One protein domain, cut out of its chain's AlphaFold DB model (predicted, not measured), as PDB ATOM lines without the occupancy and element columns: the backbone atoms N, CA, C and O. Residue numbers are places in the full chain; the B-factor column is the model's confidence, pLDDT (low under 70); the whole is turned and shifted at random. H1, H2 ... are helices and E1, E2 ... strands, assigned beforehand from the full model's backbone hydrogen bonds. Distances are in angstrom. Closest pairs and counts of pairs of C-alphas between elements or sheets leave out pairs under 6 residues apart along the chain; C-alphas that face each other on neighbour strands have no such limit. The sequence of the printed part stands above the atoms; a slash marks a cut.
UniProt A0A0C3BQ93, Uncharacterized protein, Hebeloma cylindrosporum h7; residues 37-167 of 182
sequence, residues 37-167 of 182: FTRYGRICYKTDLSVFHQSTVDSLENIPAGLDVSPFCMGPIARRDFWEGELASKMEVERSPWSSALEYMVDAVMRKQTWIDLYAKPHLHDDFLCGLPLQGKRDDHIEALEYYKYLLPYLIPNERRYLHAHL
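What this domain is: This is residues 37 to 167 of the 182 residues of an uncharacterized protein of Hebeloma cylindrosporum h7 (UniProt A0A0C3BQ93). H3 and H4 lie side by side as a long helical hairpin; toward the other end of this loop-rich shape, E1 and E2 make a small antiparallel sheet with short H1 near it. The 131 printed residues run E1, H1, E2, H2, H3, H4; the class is mostly helix, with under half in named elements. The whole is loose, radius of gyration of the C-alphas 18.4 A, spans 62 by 35 by 22 A.

Where its parts are: E1, residues 42 to 45, begins at C-alpha (329.023, 332.683, 275.560). H1 is 56 to 59, E2 72 to 75, H2 85 to 89. H3, 101 to 119, measures 26.6 A; H4, 138 to 155, measures 24.6 A and ends at C-alpha (326.563, 329.207, 298.432).

How they stand to each other: Hairpin H3 and H4 touch, opposite ways at a shallow tilt of 3 degrees; closest C-alphas Gln 113 and Ile 142, 6.2 A. H2 only just touches H3's residues 115 to 119, with 3 C-alpha pairs within 8 A; closest Leu 87 and Trp 115, 7.1 A. In antiparallel E1 and E2, N 44 and O 73, 3.0 A, are within hydrogen-bond range. Every O i to N i+4 pair is within range in H2 and H3, 12 of 14 in H4; H1 is too short for one.

The domain as a whole: The printed part has no cut. Links H1 to E2, H2 to H3 and H3 to H4 are long. pLDDT is under 70 at 50 to 57 and 123 to 136.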
ATOM      1  N   PHE A  37     324.008 323.442 279.228       90.38
ATOM      2  CA  PHE A  37     325.429 323.569 278.945       90.38
ATOM      3  C   PHE A  37     326.272 323.092 280.135       90.38
ATOM      4  O   PHE A  37     326.006 323.441 281.286       90.38
ATOM      5  N   THR A  38     327.323 322.324 279.853       89.12
ATOM      6  CA  THR A  38     328.321 321.854 280.832       89.12
ATOM      7  C   THR A  38     329.405 322.890 281.113       89.12
ATOM      8  O   THR A  38     330.243 322.698 281.992       89.12
ATOM      9  N   ARG A  39     329.403 323.997 280.363       89.25
ATOM     10  CA  ARG A  39     330.367 325.086 280.486       89.25
ATOM     11  C   ARG A  39     329.686 326.436 280.608       89.25
ATOM     12  O   ARG A  39     328.650 326.686 279.997       89.25
ATOM     13  N   TYR A  40     330.334 327.332 281.338       88.94
ATOM     14  CA  TYR A  40     329.869 328.692 281.577       88.94
ATOM     15  C   TYR A  40     330.604 329.649 280.638       88.94
ATOM     16  O   TYR A  40     331.832 329.713 280.638       88.94
ATOM     17  N   GLY A  41     329.864 330.393 279.817       87.94
ATOM     18  CA  GLY A  41     330.459 331.282 278.822       87.94
ATOM     19  C   GLY A  41     329.431 331.862 277.859       87.94
ATOM     20  O   GLY A  41     328.268 332.049 278.212       87.94
ATOM     21  N   ARG A  42     329.873 332.160 276.636       87.19
ATOM     22  CA  ARG A  42     329.023 332.683 275.560       87.19
ATOM     23  C   ARG A  42     329.006 331.730 274.372       87.19
ATOM     24  O   ARG A  42     330.035 331.171 274.022       87.19
ATOM     25  N   ILE A  43     327.872 331.651 273.681       87.81
ATOM     26  CA  ILE A  43     327.799 331.032 272.355       87.81
ATOM     27  C   ILE A  43     328.309 332.017 271.295       87.81
ATOM     28  O   ILE A  43     327.782 333.126 271.159       87.81
ATOM     29  N   CYS A  44     329.321 331.601 270.541       86.94
ATOM     30  CA  CYS A  44     329.938 332.374 269.465       86.94
ATOM     31  C   CYS A  44     330.034 331.535 268.187       86.94
ATOM     32  O   CYS A  44     330.101 330.307 268.259       86.94
ATOM     33  N   TYR A  45     330.101 332.184 267.023       87.81
ATOM     34  CA  TYR A  45     330.472 331.486 265.795       87.81
ATOM     35  C   TYR A  45     331.941 331.080 265.849       87.81
ATOM     36  O   TYR A  45     332.796 331.864 266.261       87.81
ATOM     37  N   LYS A  46     332.243 329.866 265.383       86.62
ATOM     38  CA  LYS A  46     333.623 329.372 265.263       86.62
ATOM     39  C   LYS A  46     334.490 330.278 264.388       86.62
ATOM     40  O   LYS A  46     335.676 330.412 264.646       86.62
ATOM     41  N   THR A  47     333.896 330.911 263.377       86.12
ATOM     42  CA  THR A  47     334.582 331.830 262.456       86.12
ATOM     43  C   THR A  47     335.039 333.128 263.107       86.12
ATOM     44  O   THR A  47     335.970 333.752 262.612       86.12
ATOM     45  N   ASP A  48     334.396 333.538 264.200       84.31
ATOM     46  CA  ASP A  48     334.661 334.829 264.843       84.31
ATOM     47  C   ASP A  48     335.820 334.745 265.847       84.31
ATOM     48  O   ASP A  48     336.183 335.746 266.467       84.31
ATOM     49  N   LEU A  49     336.382 333.551 266.049       76.81
ATOM     50  CA  LEU A  49     337.368 333.278 267.084       76.81
ATOM     51  C   LEU A  49     338.672 332.782 266.455       76.81
ATOM     52  O   LEU A  49     338.692 331.838 265.670       76.81
ATOM     53  N   SER A  50     339.775 333.449 266.798       64.75
ATOM     54  CA  SER A  50     341.104 333.212 266.221       64.75
ATOM     55  C   SER A  50     341.850 332.014 266.824       64.75
ATOM     56  O   SER A  50     342.873 331.605 266.279       64.75
ATOM     57  N   VAL A  51     341.365 331.452 267.939       61.69
ATOM     58  CA  VAL A  51     342.027 330.386 268.712       61.69
ATOM     59  C   VAL A  51     341.018 329.291 269.074       61.69
ATOM     60  O   VAL A  51     339.822 329.551 269.195       61.69
ATOM     61  N   PHE A  52     341.511 328.058 269.235       53.72
ATOM     62  CA  PHE A  52     340.736 326.878 269.623       53.72
ATOM     63  C   PHE A  52     339.827 327.150 270.826       53.72
ATOM     64  O   PHE A  52     340.279 327.317 271.958       53.72
ATOM     65  N   HIS A  53     338.524 327.097 270.578       61.31
ATOM     66  CA  HIS A  53     337.513 327.012 271.616       61.31
ATOM     67  C   HIS A  53     336.730 325.715 271.446       61.31
ATOM     68  O   HIS A  53     336.510 325.248 270.326       61.31
ATOM     69  N   GLN A  54     336.355 325.106 272.571       60.66
ATOM     70  CA  GLN A  54     335.638 323.834 272.575       60.66
ATOM     71  C   GLN A  54     334.296 323.982 271.854       60.66
ATOM     72  O   GLN A  54     333.597 324.993 272.004       60.66
ATOM     73  N   SER A  55     333.964 322.987 271.031       61.41
ATOM     74  CA  SER A  55     332.748 322.998 270.221       61.41
ATOM     75  C   SER A  55     331.528 323.063 271.138       61.41
ATOM     76  O   SER A  55     331.508 322.436 272.198       61.41
ATOM     77  N   THR A  56     330.472 323.772 270.729       61.53
ATOM     78  CA  THR A  56     329.208 323.767 271.488       61.53
ATOM     79  C   THR A  56     328.616 322.358 271.550       61.53
ATOM     80  O   THR A  56     327.977 322.015 272.537       61.53
ATOM     81  N   VAL A  57     328.914 321.518 270.549       62.31
ATOM     82  CA  VAL A  57     328.592 320.079 270.532       62.31
ATOM     83  C   VAL A  57     329.136 319.357 271.769       62.31
ATOM     84  O   VAL A  57     328.436 318.537 272.346       62.31
ATOM     85  N   ASP A  58     330.349 319.696 272.208       70.94
ATOM     86  CA  ASP A  58     331.004 319.032 273.344       70.94
ATOM     87  C   ASP A  58     330.493 319.564 274.691       70.94
ATOM     88  O   ASP A  58     330.726 318.972 275.742       70.94
ATOM     89  N   SER A  59     329.821 320.718 274.661       79.06
ATOM     90  CA  SER A  59     329.405 321.455 275.851       79.06
ATOM     91  C   SER A  59     327.896 321.432 276.093       79.06
ATOM     92  O   SER A  59     327.465 322.001 277.087       79.06
ATOM     93  N   LEU A  60     327.089 320.828 275.216       87.44
ATOM     94  CA  LEU A  60     325.624 320.807 275.301       87.44
ATOM     95  C   LEU A  60     325.136 319.370 275.521       87.44
ATOM     96  O   LEU A  60     325.340 318.509 274.673       87.44
ATOM     97  N   GLU A  61     324.481 319.106 276.655       86.38
ATOM     98  CA  GLU A  61     324.077 317.740 277.034       86.38
ATOM     99  C   GLU A  61     322.895 317.215 276.205       86.38
ATOM    100  O   GLU A  61     322.812 316.019 275.940       86.38
ATOM    101  N   ASN A  62     321.990 318.106 275.786       82.38
ATOM    102  CA  ASN A  62     320.741 317.754 275.111       82.38
ATOM    103  C   ASN A  62     320.546 318.628 273.867       82.38
ATOM    104  O   ASN A  62     319.955 319.703 273.951       82.38
ATOM    105  N   ILE A  63     321.044 318.184 272.711       85.81
ATOM    106  CA  ILE A  63     320.832 318.885 271.435       85.81
ATOM    107  C   ILE A  63     319.447 318.496 270.884       85.81
ATOM    108  O   ILE A  63     319.232 317.316 270.588       85.81
ATOM    109  N   PRO A  64     318.501 319.442 270.719       86.69
ATOM    110  CA  PRO A  64     317.203 319.153 270.118       86.69
ATOM    111  C   PRO A  64     317.336 318.622 268.687       86.69
ATOM    112  O   PRO A  64     318.188 319.071 267.915       86.69
ATOM    113  N   ALA A  65     316.459 317.693 268.304       87.00
ATOM    114  CA  ALA A  65     316.445 317.145 266.952       87.00
ATOM    115  C   ALA A  65     316.249 318.257 265.905       87.00
ATOM    116  O   ALA A  65     315.341 319.079 266.018       87.00
ATOM    117  N   GLY A  66     317.102 318.270 264.879       85.94
ATOM    118  CA  GLY A  66     317.073 319.278 263.816       85.94
ATOM    119  C   GLY A  66     317.770 320.602 264.152       85.94
ATOM    120  O   GLY A  66     317.825 321.470 263.283       85.94
ATOM    121  N   LEU A  67     318.331 320.768 265.358       87.31
ATOM    122  CA  LEU A  67     319.146 321.935 265.695       87.31
ATOM    123  C   LEU A  67     320.606 321.715 265.274       87.31
ATOM    124  O   LEU A  67     321.325 320.920 265.880       87.31
ATOM    125  N   ASP A  68     321.064 322.454 264.264       88.88
ATOM    126  CA  ASP A  68     322.479 322.471 263.888       88.88
ATOM    127  C   ASP A  68     323.274 323.421 264.794       88.88
ATOM    128  O   ASP A  68     323.242 324.644 264.640       88.88
ATOM    129  N   VAL A  69     324.005 322.846 265.752       88.31
ATOM    130  CA  VAL A  69     324.919 323.589 266.633       88.31
ATOM    131  C   VAL A  69     326.374 323.568 266.147       88.31
ATOM    132  O   VAL A  69     327.249 324.147 266.793       88.31
ATOM    133  N   SER A  70     326.660 322.915 265.014       86.25
ATOM    134  CA  SER A  70     328.020 322.744 264.490       86.25
ATOM    135  C   SER A  70     328.768 324.051 264.170       86.25
ATOM    136  O   SER A  70     329.992 324.058 264.361       86.25
ATOM    137  N   PRO A  71     328.113 325.169 263.780       89.06
ATOM    138  CA  PRO A  71     328.803 326.438 263.539       89.06
ATOM    139  C   PRO A  71     329.249 327.148 264.823       89.06
ATOM    140  O   PRO A  71     330.016 328.112 264.750       89.06
ATOM    141  N   PHE A  72     328.773 326.705 265.991       88.38
ATOM    142  CA  PHE A  72     328.938 327.417 267.255       88.38
ATOM    143  C   PHE A  72     329.979 326.770 268.181       88.38
ATOM    144  O   PHE A  72     330.227 325.561 268.154       88.38
ATOM    145  N   CYS A  73     330.589 327.595 269.027       87.94
ATOM    146  CA  CYS A  73     331.481 327.178 270.106       87.94
ATOM    147  C   CYS A  73     331.240 327.991 271.385       87.94
ATOM    148  O   CYS A  73     330.604 329.051 271.356       87.94
ATOM    149  N   MET A  74     331.764 327.482 272.505       86.62
ATOM    150  CA  MET A  74     331.750 328.185 273.788       86.62
ATOM    151  C   MET A  74     332.944 329.137 273.865       86.62
ATOM    152  O   MET A  74     334.081 328.722 274.075       86.62
ATOM    153  N   GLY A  75     332.670 330.422 273.675       84.50
ATOM    154  CA  GLY A  75     333.640 331.504 273.721       84.50
ATOM    155  C   GLY A  75     333.606 332.303 275.028       84.50
ATOM    156  O   GLY A  75     332.858 331.981 275.963       84.50
ATOM    157  N   PRO A  76     334.410 333.377 275.097       85.00
ATOM    158  CA  PRO A  76     334.481 334.227 276.272       85.00
ATOM    159  C   PRO A  76     333.153 334.916 276.572       85.00
ATOM    160  O   PRO A  76     332.432 335.346 275.668       85.00
ATOM    161  N   ILE A  77     332.842 335.065 277.858       86.06
ATOM    162  CA  ILE A  77     331.633 335.753 278.304       86.06
ATOM    163  C   ILE A  77     331.621 337.202 277.794       86.06
ATOM    164  O   ILE A  77     332.619 337.909 277.890       86.06
ATOM    165  N   ALA A  78     330.489 337.666 277.258       82.62
ATOM    166  CA  ALA A  78     330.351 339.025 276.714       82.62
ATOM    167  C   ALA A  78     329.602 339.980 277.653       82.62
ATOM    168  O   ALA A  78     329.008 340.961 277.204       82.62
ATOM    169  N   ARG A  79     329.583 339.690 278.959       84.19
ATOM    170  CA  ARG A  79     328.997 340.630 279.911       84.19
ATOM    171  C   ARG A  79     329.853 341.889 279.974       84.19
ATOM    172  O   ARG A  79     331.077 341.815 280.018       84.19
ATOM    173  N   ARG A  80     329.192 343.042 279.981       84.25
ATOM    174  CA  ARG A  80     329.836 344.352 279.868       84.25
ATOM    175  C   ARG A  80     330.895 344.592 280.946       84.25
ATOM    176  O   ARG A  80     331.981 345.058 280.634       84.25
ATOM    177  N   ASP A  81     330.619 344.160 282.172       83.75
ATOM    178  CA  ASP A  81     331.507 344.259 283.332       83.75
ATOM    179  C   ASP A  81     332.838 343.496 283.176       83.75
ATOM    180  O   ASP A  81     333.777 343.738 283.927       83.75
ATOM    181  N   PHE A  82     332.963 342.608 282.181       85.12
ATOM    182  CA  PHE A  82     334.208 341.894 281.856       85.12
ATOM    183  C   PHE A  82     335.059 342.630 280.804       85.12
ATOM    184  O   PHE A  82     336.204 342.238 280.556       85.12
ATOM    185  N   TRP A  83     334.507 343.677 280.183       87.12
ATOM    186  CA  TRP A  83     335.065 344.370 279.018       87.12
ATOM    187  C   TRP A  83     335.035 345.903 279.155       87.12
ATOM    188  O   TRP A  83     335.030 346.619 278.154       87.12
ATOM    189  N   GLU A  84     335.022 346.432 280.377       87.94
ATOM    190  CA  GLU A  84     335.010 347.876 280.644       87.94
ATOM    191  C   GLU A  84     336.351 348.378 281.204       87.94
ATOM    192  O   GLU A  84     337.064 347.661 281.902       87.94
ATOM    193  N   GLY A  85     336.703 349.632 280.904       88.25
ATOM    194  CA  GLY A  85     337.848 350.326 281.507       88.25
ATOM    195  C   GLY A  85     339.185 349.582 281.388       88.25
ATOM    196  O   GLY A  85     339.553 349.066 280.326       88.25
ATOM    197  N   GLU A  86     339.938 349.544 282.487       90.50
ATOM    198  CA  GLU A  86     341.226 348.851 282.578       90.50
ATOM    199  C   GLU A  86     341.092 347.331 282.434       90.50
ATOM    200  O   GLU A  86     342.021 346.700 281.933       90.50
ATOM    201  N   LEU A  87     339.933 346.746 282.777       86.00
ATOM    202  CA  LEU A  87     339.694 345.314 282.571       86.00
ATOM    203  C   LEU A  87     339.747 344.954 281.089       86.00
ATOM    204  O   LEU A  87     340.290 343.912 280.750       86.00
ATOM    205  N   ALA A  88     339.205 345.792 280.202       85.94
ATOM    206  CA  ALA A  88     339.289 345.566 278.758       85.94
ATOM    207  C   ALA A  88     340.643 345.964 278.162       85.94
ATOM    208  O   ALA A  88     341.130 345.298 277.255       85.94
ATOM    209  N   SER A  89     341.214 347.080 278.623       88.31
ATOM    210  CA  SER A  89     342.331 347.737 277.929       88.31
ATOM    211  C   SER A  89     343.719 347.387 278.459       88.31
ATOM    212  O   SER A  89     344.695 347.592 277.743       88.31
ATOM    213  N   LYS A  90     343.832 346.915 279.707       88.00
ATOM    214  CA  LYS A  90     345.125 346.744 280.395       88.00
ATOM    215  C   LYS A  90     345.305 345.387 281.067       88.00
ATOM    216  O   LYS A  90     346.439 345.018 281.344       88.00
ATOM    217  N   MET A  91     344.221 344.663 281.340       87.56
ATOM    218  CA  MET A  91     344.290 343.347 281.973       87.56
ATOM    219  C   MET A  91     344.164 342.220 280.945       87.56
ATOM    220  O   MET A  91     343.120 342.035 280.307       87.56
ATOM    221  N   GLU A  92     345.219 341.417 280.846       81.94
ATOM    222  CA  GLU A  92     345.188 340.118 280.179       81.94
ATOM    223  C   GLU A  92     344.535 339.103 281.118       81.94
ATOM    224  O   GLU A  92     345.177 338.535 281.995       81.94
ATOM    225  N   VAL A  93     343.220 338.928 280.979       77.25
ATOM    226  CA  VAL A  93     342.462 337.962 281.779       77.25
ATOM    227  C   VAL A  93     341.799 336.949 280.869       77.25
ATOM    228  O   VAL A  93     341.191 337.320 279.859       77.25
ATOM    229  N   GLU A  94     341.870 335.676 281.242       74.50
ATOM    230  CA  GLU A  94     341.027 334.662 280.629       74.50
ATOM    231  C   GLU A  94     339.555 334.961 280.931       74.50
ATOM    232  O   GLU A  94     339.171 335.359 282.028       74.50
ATOM    233  N   ARG A  95     338.710 334.847 279.907       82.12
ATOM    234  CA  ARG A  95     337.278 335.188 279.989       82.12
ATOM    235  C   ARG A  95     336.398 334.021 279.535       82.12
ATOM    236  O   ARG A  95     335.215 334.229 279.274       82.12
ATOM    237  N   SER A  96     336.981 332.833 279.364       72.06
ATOM    238  CA  SER A  96     336.476 331.751 278.506       72.06
ATOM    239  C   SER A  96     336.781 330.360 279.068       72.06
ATOM    240  O   SER A  96     337.770 330.195 279.766       72.06
ATOM    241  N   PRO A  97     335.994 329.345 278.689       82.62
ATOM    242  CA  PRO A  97     334.785 328.964 279.402       82.62
ATOM    243  C   PRO A  97     335.077 328.059 280.606       82.62
ATOM    244  O   PRO A  97     335.723 327.016 280.474       82.62
ATOM    245  N   TRP A  98     334.501 328.410 281.756       90.12
ATOM    246  CA  TRP A  98     334.676 327.665 283.004       90.12
ATOM    247  C   TRP A  98     333.924 326.334 282.980       90.12
ATOM    248  O   TRP A  98     332.837 326.223 282.405       90.12
ATOM    249  N   SER A  99     334.502 325.329 283.632       89.44
ATOM    250  CA  SER A  99     333.956 323.970 283.726       89.44
ATOM    251  C   SER A  99     332.954 323.788 284.871       89.44
ATOM    252  O   SER A  99     332.259 322.777 284.934       89.44
ATOM    253  N   SER A 100     332.857 324.762 285.781       90.69
ATOM    254  CA  SER A 100     331.911 324.741 286.898       90.69
ATOM    255  C   SER A 100     331.487 326.149 287.328       90.69
ATOM    256  O   SER A 100     332.200 327.128 287.096       90.69
ATOM    257  N   ALA A 101     330.345 326.242 288.018       91.50
ATOM    258  CA  ALA A 101     329.887 327.487 288.639       91.50
ATOM    259  C   ALA A 101     330.902 328.031 289.659       91.50
ATOM    260  O   ALA A 101     331.089 329.243 289.756       91.50
ATOM    261  N   LEU A 102     331.565 327.138 290.404       93.25
ATOM    262  CA  LEU A 102     332.565 327.517 291.403       93.25
ATOM    263  C   LEU A 102     333.767 328.178 290.746       93.25
ATOM    264  O   LEU A 102     334.167 329.257 291.164       93.25
ATOM    265  N   GLU A 103     334.301 327.559 289.696       92.25
ATOM    266  CA  GLU A 103     335.429 328.097 288.941       92.25
ATOM    267  C   GLU A 103     335.092 329.476 288.353       92.25
ATOM    268  O   GLU A 103     335.861 330.418 288.524       92.25
ATOM    269  N   TYR A 104     333.894 329.629 287.774       91.06
ATOM    270  CA  TYR A 104     333.404 330.920 287.283       91.06
ATOM    271  C   TYR A 104     333.356 331.993 288.380       91.06
ATOM    272  O   TYR A 104     333.823 333.118 288.178       91.06
ATOM    273  N   MET A 105     332.783 331.669 289.543       92.31
ATOM    274  CA  MET A 105     332.633 332.639 290.628       92.31
ATOM    275  C   MET A 105     333.964 332.977 291.300       92.31
ATOM    276  O   MET A 105     334.200 334.145 291.603       92.31
ATOM    277  N   VAL A 106     334.850 331.996 291.486       93.75
ATOM    278  CA  VAL A 106     336.206 332.222 292.007       93.75
ATOM    279  C   VAL A 106     336.999 333.119 291.062       93.75
ATOM    280  O   VAL A 106     337.600 334.092 291.515       93.75
ATOM    281  N   ASP A 107     336.963 332.848 289.756       92.12
ATOM    282  CA  ASP A 107     337.671 333.662 288.770       92.12
ATOM    283  C   ASP A 107     337.135 335.102 288.721       92.12
ATOM    284  O   ASP A 107     337.905 336.060 288.661       92.12
ATOM    285  N   ALA A 108     335.815 335.293 288.839       90.56
ATOM    286  CA  ALA A 108     335.225 336.628 288.945       90.56
ATOM    287  C   ALA A 108     335.763 337.413 290.157       90.56
ATOM    288  O   ALA A 108     336.051 338.608 290.034       90.56
ATOM    289  N   VAL A 109     335.945 336.746 291.302       93.56
ATOM    290  CA  VAL A 109     336.533 337.347 292.508       93.56
ATOM    291  C   VAL A 109     338.001 337.687 292.294       93.56
ATOM    292  O   VAL A 109     338.384 338.839 292.484       93.56
ATOM    293  N   MET A 110     338.803 336.720 291.847       92.44
ATOM    294  CA  MET A 110     340.239 336.908 291.624       92.44
ATOM    295  C   MET A 110     340.502 338.054 290.652       92.44
ATOM    296  O   MET A 110     341.334 338.923 290.901       92.44
ATOM    297  N   ARG A 111     339.724 338.126 289.572       91.06
ATOM    298  CA  ARG A 111     339.826 339.208 288.597       91.06
ATOM    299  C   ARG A 111     339.500 340.569 289.203       91.06
ATOM    300  O   ARG A 111     340.163 341.557 288.882       91.06
ATOM    301  N   LYS A 112     338.501 340.633 290.088       91.75
ATOM    302  CA  LYS A 112     338.158 341.863 290.804       91.75
ATOM    303  C   LYS A 112     339.261 342.272 291.781       91.75
ATOM    304  O   LYS A 112     339.584 343.456 291.813       91.75
ATOM    305  N   GLN A 113     339.853 341.329 292.512       92.81
ATOM    306  CA  GLN A 113     340.984 341.582 293.413       92.81
ATOM    307  C   GLN A 113     342.178 342.153 292.646       92.81
ATOM    308  O   GLN A 113     342.623 343.256 292.947       92.81
ATOM    309  N   THR A 114     342.587 341.500 291.555       92.25
ATOM    310  CA  THR A 114     343.676 341.988 290.696       92.25
ATOM    311  C   THR A 114     343.402 343.396 290.164       92.25
ATOM    312  O   THR A 114     344.293 344.243 290.138       92.25
ATOM    313  N   TRP A 115     342.162 343.688 289.755       92.25
ATOM    314  CA  TRP A 115     341.808 345.039 289.313       92.25
ATOM    315  C   TRP A 115     341.898 346.064 290.450       92.25
ATOM    316  O   TRP A 115     342.363 347.184 290.235       92.25
ATOM    317  N   ILE A 116     341.466 345.689 291.658       91.06
ATOM    318  CA  ILE A 116     341.542 346.541 292.847       91.06
ATOM    319  C   ILE A 116     343.000 346.873 293.194       91.06
ATOM    320  O   ILE A 116     343.321 348.035 293.463       91.06
ATOM    321  N   ASP A 117     343.880 345.882 293.129       89.81
ATOM    322  CA  ASP A 117     345.295 346.047 293.457       89.81
ATOM    323  C   ASP A 117     346.020 346.941 292.449       89.81
ATOM    324  O   ASP A 117     346.782 347.831 292.834       89.81
ATOM    325  N   LEU A 118     345.752 346.741 291.157       90.62
ATOM    326  CA  LEU A 118     346.476 347.418 290.082       90.62
ATOM    327  C   LEU A 118     345.896 348.788 289.709       90.62
ATOM    328  O   LEU A 118     346.647 349.686 289.323       90.62
ATOM    329  N   TYR A 119     344.572 348.955 289.773       90.50
ATOM    330  CA  TYR A 119     343.898 350.092 289.134       90.50
ATOM    331  C   TYR A 119     342.888 350.826 290.014       90.50
ATOM    332  O   TYR A 119     342.548 351.965 289.676       90.50
ATOM    333  N   ALA A 120     342.410 350.250 291.128       86.06
ATOM    334  CA  ALA A 120     341.424 350.954 291.947       86.06
ATOM    335  C   ALA A 120     342.008 352.237 292.542       86.06
ATOM    336  O   ALA A 120     343.046 352.246 293.212       86.06
ATOM    337  N   LYS A 121     341.272 353.324 292.313       80.56
ATOM    338  CA  LYS A 121     341.522 354.641 292.887       80.56
ATOM    339  C   LYS A 121     340.511 354.868 294.008       80.56
ATOM    340  O   LYS A 121     339.317 354.902 293.705       80.56
ATOM    341  N   PRO A 122     340.955 355.035 295.265       71.56
ATOM    342  CA  PRO A 122     340.068 355.413 296.355       71.56
ATOM    343  C   PRO A 122     339.304 356.689 295.983       71.56
ATOM    344  O   PRO A 122     339.922 357.696 295.631       71.56
ATOM    345  N   HIS A 123     337.973 356.646 296.015       66.00
ATOM    346  CA  HIS A 123     337.151 357.846 295.889       66.00
ATOM    347  C   HIS A 123     336.866 358.371 297.293       66.00
ATOM    348  O   HIS A 123     336.239 357.695 298.097       66.00
ATOM    349  N   LEU A 124     337.374 359.569 297.586       56.06
ATOM    350  CA  LEU A 124     337.253 360.230 298.890       56.06
ATOM    351  C   LEU A 124     335.879 360.876 299.121       56.06
ATOM    352  O   LEU A 124     335.596 361.287 300.240       56.06
ATOM    353  N   HIS A 125     335.047 360.993 298.084       55.38
ATOM    354  CA  HIS A 125     333.729 361.609 298.192       55.38
ATOM    355  C   HIS A 125     332.645 360.553 298.393       55.38
ATOM    356  O   HIS A 125     332.239 359.897 297.436       55.38
ATOM    357  N   ASP A 126     332.238 360.428 299.657       50.25
ATOM    358  CA  ASP A 126     330.901 360.105 300.159       50.25
ATOM    359  C   ASP A 126     330.005 359.326 299.193       50.25
ATOM    360  O   ASP A 126     329.124 359.877 298.526       50.25
ATOM    361  N   ASP A 127     330.162 358.004 299.201       58.50
ATOM    362  CA  ASP A 127     328.960 357.193 299.090       58.50
ATOM    363  C   ASP A 127     328.106 357.520 300.324       58.50
ATOM    364  O   ASP A 127     328.594 357.459 301.453       58.50
ATOM    365  N   PHE A 128     326.837 357.878 300.135       59.59
ATOM    366  CA  PHE A 128     325.903 358.146 301.236       59.59
ATOM    367  C   PHE A 128     325.715 356.920 302.152       59.59
ATOM    368  O   PHE A 128     325.121 357.027 303.225       59.59
ATOM    369  N   LEU A 129     326.213 355.755 301.723       59.44
ATOM    370  CA  LEU A 129     326.287 354.511 302.483       59.44
ATOM    371  C   LEU A 129     327.550 354.376 303.360       59.44
ATOM    372  O   LEU A 129     327.564 353.529 304.254       59.44
ATOM    373  N   CYS A 130     328.590 355.191 303.160       61.00
ATOM    374  CA  CYS A 130     329.788 355.217 304.005       61.00
ATOM    375  C   CYS A 130     329.556 356.133 305.214       61.00
ATOM    376  O   CYS A 130     329.898 357.311 305.215       61.00
ATOM    377  N   GLY A 131     328.944 355.579 306.261       56.56
ATOM    378  CA  GLY A 131     328.584 356.325 307.469       56.56
ATOM    379  C   GLY A 131     329.760 356.705 308.379       56.56
ATOM    380  O   GLY A 131     329.548 357.460 309.329       56.56
ATOM    381  N   LEU A 132     330.975 356.188 308.142       59.59
ATOM    382  CA  LEU A 132     332.142 356.441 308.995       59.59
ATOM    383  C   LEU A 132     333.396 356.847 308.198       59.59
ATOM    384  O   LEU A 132     333.660 356.286 307.131       59.59
ATOM    385  N   PRO A 133     334.237 357.750 308.751       55.97
ATOM    386  CA  PRO A 133     335.554 358.030 308.191       55.97
ATOM    387  C   PRO A 133     336.377 356.738 308.118       55.97
ATOM    388  O   PRO A 133     336.339 355.941 309.054       55.97
ATOM    389  N   LEU A 134     337.165 356.568 307.050       61.16
ATOM    390  CA  LEU A 134     338.053 355.416 306.799       61.16
ATOM    391  C   LEU A 134     337.374 354.105 306.354       61.16
ATOM    392  O   LEU A 134     338.100 353.127 306.190       61.16
ATOM    393  N   GLN A 135     336.056 354.070 306.126       62.03
ATOM    394  CA  GLN A 135     335.395 352.933 305.466       62.03
ATOM    395  C   GLN A 135     335.702 352.890 303.962       62.03
ATOM    396  O   GLN A 135     335.844 353.932 303.321       62.03
ATOM    397  N   GLY A 136     335.770 351.682 303.395       68.56
ATOM    398  CA  GLY A 136     335.936 351.490 301.951       68.56
ATOM    399  C   GLY A 136     337.387 351.621 301.495       68.56
ATOM    400  O   GLY A 136     337.664 352.064 300.376       68.56
ATOM    401  N   LYS A 137     338.342 351.264 302.363       78.88
ATOM    402  CA  LYS A 137     339.737 351.125 301.940       78.88
ATOM    403  C   LYS A 137     339.866 349.953 300.981       78.88
ATOM    404  O   LYS A 137     339.060 349.025 300.975       78.88
ATOM    405  N   ARG A 138     340.949 349.975 300.201       85.19
ATOM    406  CA  ARG A 138     341.332 348.850 299.343       85.19
ATOM    407  C   ARG A 138     341.304 347.530 300.119       85.19
ATOM    408  O   ARG A 138     340.680 346.584 299.655       85.19
ATOM    409  N   ASP A 139     341.926 347.511 301.294       86.69
ATOM    410  CA  ASP A 139     342.064 346.307 302.115       86.69
ATOM    411  C   ASP A 139     340.702 345.768 302.571       86.69
ATOM    412  O   ASP A 139     340.468 344.570 302.448       86.69
ATOM    413  N   ASP A 140     339.766 346.643 302.964       85.69
ATOM    414  CA  ASP A 140     338.397 346.250 303.332       85.69
ATOM    415  C   ASP A 140     337.695 345.530 302.164       85.69
ATOM    416  O   ASP A 140     337.006 344.524 302.345       85.69
ATOM    417  N   HIS A 141     337.878 346.025 300.932       88.75
ATOM    418  CA  HIS A 141     337.311 345.393 299.740       88.75
ATOM    419  C   HIS A 141     337.963 344.044 299.425       88.75
ATOM    420  O   HIS A 141     337.265 343.117 299.012       88.75
ATOM    421  N   ILE A 142     339.281 343.927 299.597       92.81
ATOM    422  CA  ILE A 142     340.001 342.665 299.395       92.81
ATOM    423  C   ILE A 142     339.571 341.631 300.441       92.81
ATOM    424  O   ILE A 142     339.277 340.496 300.068       92.81
ATOM    425  N   GLU A 143     339.454 342.022 301.712       93.38
ATOM    426  CA  GLU A 143     338.982 341.155 302.797       93.38
ATOM    427  C   GLU A 143     337.555 340.653 302.535       93.38
ATOM    428  O   GLU A 143     337.289 339.454 302.628       93.38
ATOM    429  N   ALA A 144     336.646 341.538 302.114       93.00
ATOM    430  CA  ALA A 144     335.281 341.154 301.758       93.00
ATOM    431  C   ALA A 144     335.235 340.153 300.588       93.00
ATOM    432  O   ALA A 144     334.432 339.217 300.596       93.00
ATOM    433  N   LEU A 145     336.101 340.331 299.585       95.56
ATOM    434  CA  LEU A 145     336.216 339.418 298.448       95.56
ATOM    435  C   LEU A 145     336.785 338.053 298.857       95.56
ATOM    436  O   LEU A 145     336.268 337.033 298.400       95.56
ATOM    437  N   GLU A 146     337.782 338.012 299.742       96.50
ATOM    438  CA  GLU A 146     338.301 336.757 300.304       96.50
ATOM    439  C   GLU A 146     337.241 336.027 301.133       96.50
ATOM    440  O   GLU A 146     337.053 334.819 300.974       96.50
ATOM    441  N   TYR A 147     336.474 336.750 301.952       96.81
ATOM    442  CA  TYR A 147     335.372 336.155 302.703       96.81
ATOM    443  C   TYR A 147     334.291 335.590 301.775       96.81
ATOM    444  O   TYR A 147     333.852 334.452 301.939       96.81
ATOM    445  N   TYR A 148     333.899 336.343 300.742       96.56
ATOM    446  CA  TYR A 148     332.955 335.858 299.737       96.56
ATOM    447  C   TYR A 148     333.478 334.599 299.030       96.56
ATOM    448  O   TYR A 148     332.749 333.616 298.921       96.56
ATOM    449  N   LYS A 149     334.755 334.586 298.622       96.44
ATOM    450  CA  LYS A 149     335.417 333.425 298.010       96.44
ATOM    451  C   LYS A 149     335.422 332.206 298.931       96.44
ATOM    452  O   LYS A 149     335.134 331.105 298.466       96.44
ATOM    453  N   TYR A 150     335.695 332.400 300.222       96.94
ATOM    454  CA  TYR A 150     335.626 331.352 301.241       96.94
ATOM    455  C   TYR A 150     334.213 330.762 301.376       96.94
ATOM    456  O   TYR A 150     334.061 329.556 301.568       96.94
ATOM    457  N   LEU A 151     333.175 331.589 301.223       97.38
ATOM    458  CA  LEU A 151     331.782 331.153 301.292       97.38
ATOM    459  C   LEU A 151     331.277 330.441 300.027       97.38
ATOM    460  O   LEU A 151     330.290 329.709 300.115       97.38
ATOM    461  N   LEU A 152     331.921 330.611 298.866       95.81
ATOM    462  CA  LEU A 152     331.429 330.077 297.586       95.81
ATOM    463  C   LEU A 152     331.051 328.583 297.614       95.81
ATOM    464  O   LEU A 152     329.969 328.266 297.120       95.81
ATOM    465  N   PRO A 153     331.835 327.662 298.210       94.12
ATOM    466  CA  PRO A 153     331.465 326.245 298.261       94.12
ATOM    467  C   PRO A 153     330.159 325.963 299.017       94.12
ATOM    468  O   PRO A 153     329.538 324.930 298.793       94.12
ATOM    469  N   TYR A 154     329.741 326.869 299.906       94.69
ATOM    470  CA  TYR A 154     328.509 326.756 300.688       94.69
ATOM    471  C   TYR A 154     327.322 327.471 300.032       94.69
ATOM    472  O   TYR A 154     326.173 327.131 300.308       94.69
ATOM    473  N   LEU A 155     327.587 328.464 299.175       94.00
ATOM    474  CA  LEU A 155     326.563 329.207 298.432       94.00
ATOM    475  C   LEU A 155     326.133 328.484 297.151       94.00
ATOM    476  O   LEU A 155     325.023 328.694 296.661       94.00
ATOM    477  N   ILE A 156     327.012 327.656 296.590       92.94
ATOM    478  CA  ILE A 156     326.745 326.916 295.359       92.94
ATOM    479  C   ILE A 156     325.872 325.695 295.664       92.94
ATOM    480  O   ILE A 156     326.225 324.895 296.531       92.94
ATOM    481  N   PRO A 157     324.755 325.499 294.941       92.75
ATOM    482  CA  PRO A 157     323.939 324.303 295.099       92.75
ATOM    483  C   PRO A 157     324.729 323.027 294.784       92.75
ATOM    484  O   PRO A 157     325.445 322.961 293.793       92.75
ATOM    485  N   ASN A 158     324.530 321.969 295.571       89.00
ATOM    486  CA  ASN A 158     325.152 320.663 295.301       89.00
ATOM    487  C   ASN A 158     324.412 319.856 294.221       89.00
ATOM    488  O   ASN A 158     324.948 318.897 293.666       89.00
ATOM    489  N   GLU A 159     323.155 320.200 293.938       91.75
ATOM    490  CA  GLU A 159     322.332 319.449 292.996       91.75
ATOM    491  C   GLU A 159     322.657 319.831 291.549       91.75
ATOM    492  O   GLU A 159     322.500 320.984 291.146       91.75
ATOM    493  N   ARG A 160     323.016 318.832 290.731       85.56
ATOM    494  CA  ARG A 160     323.421 319.021 289.326       85.56
ATOM    495  C   ARG A 160     322.422 319.832 288.498       85.56
ATOM    496  O   ARG A 160     322.850 320.633 287.683       85.56
ATOM    497  N   ARG A 161     321.117 319.672 288.739       85.88
ATOM    498  CA  ARG A 161     320.052 320.398 288.018       85.88
ATOM    499  C   ARG A 161     320.111 321.924 288.166       85.88
ATOM    500  O   ARG A 161     319.493 322.620 287.376       85.88
ATOM    501  N   TYR A 162     320.809 322.436 289.181       88.38
ATOM    502  CA  TYR A 162     321.020 323.870 289.399       88.38
ATOM    503  C   TYR A 162     322.406 324.343 288.939       88.38
ATOM    504  O   TYR A 162     322.728 325.521 289.073       88.38
ATOM    505  N   LEU A 163     323.234 323.428 288.427       90.56
ATOM    506  CA  LEU A 163     324.619 323.663 288.014       90.56
ATOM    507  C   LEU A 163     324.804 323.605 286.496       90.56
ATOM    508  O   LEU A 163     325.936 323.666 286.012       90.56
ATOM    509  N   HIS A 164     323.726 323.475 285.732       89.69
ATOM    510  CA  HIS A 164     323.775 323.639 284.289       89.69
ATOM    511  C   HIS A 164     323.811 325.124 283.940       89.69
ATOM    512  O   HIS A 164     323.103 325.943 284.528       89.69
ATOM    513  N   ALA A 165     324.647 325.485 282.970       89.19
ATOM    514  CA  ALA A 165     324.543 326.796 282.354       89.19
ATOM    515  C   ALA A 165     323.363 326.776 281.372       89.19
ATOM    516  O   ALA A 165     323.170 325.804 280.645       89.19
ATOM    517  N   HIS A 166     322.585 327.855 281.357       89.56
ATOM    518  CA  HIS A 166     321.407 328.007 280.503       89.56
ATOM    519  C   HIS A 166     321.502 329.295 279.695       89.56
ATOM    520  O   HIS A 166     322.147 330.265 280.109       89.56
ATOM    521  N   LEU A 167     320.807 329.337 278.560       87.81
ATOM    522  CA  LEU A 167     320.618 330.590 277.847       87.81
ATOM    523  C   LEU A 167     319.600 331.453 278.590       87.81
ATOM    524  O   LEU A 167     318.454 331.064 278.799       87.81
TER     525      LEU A 167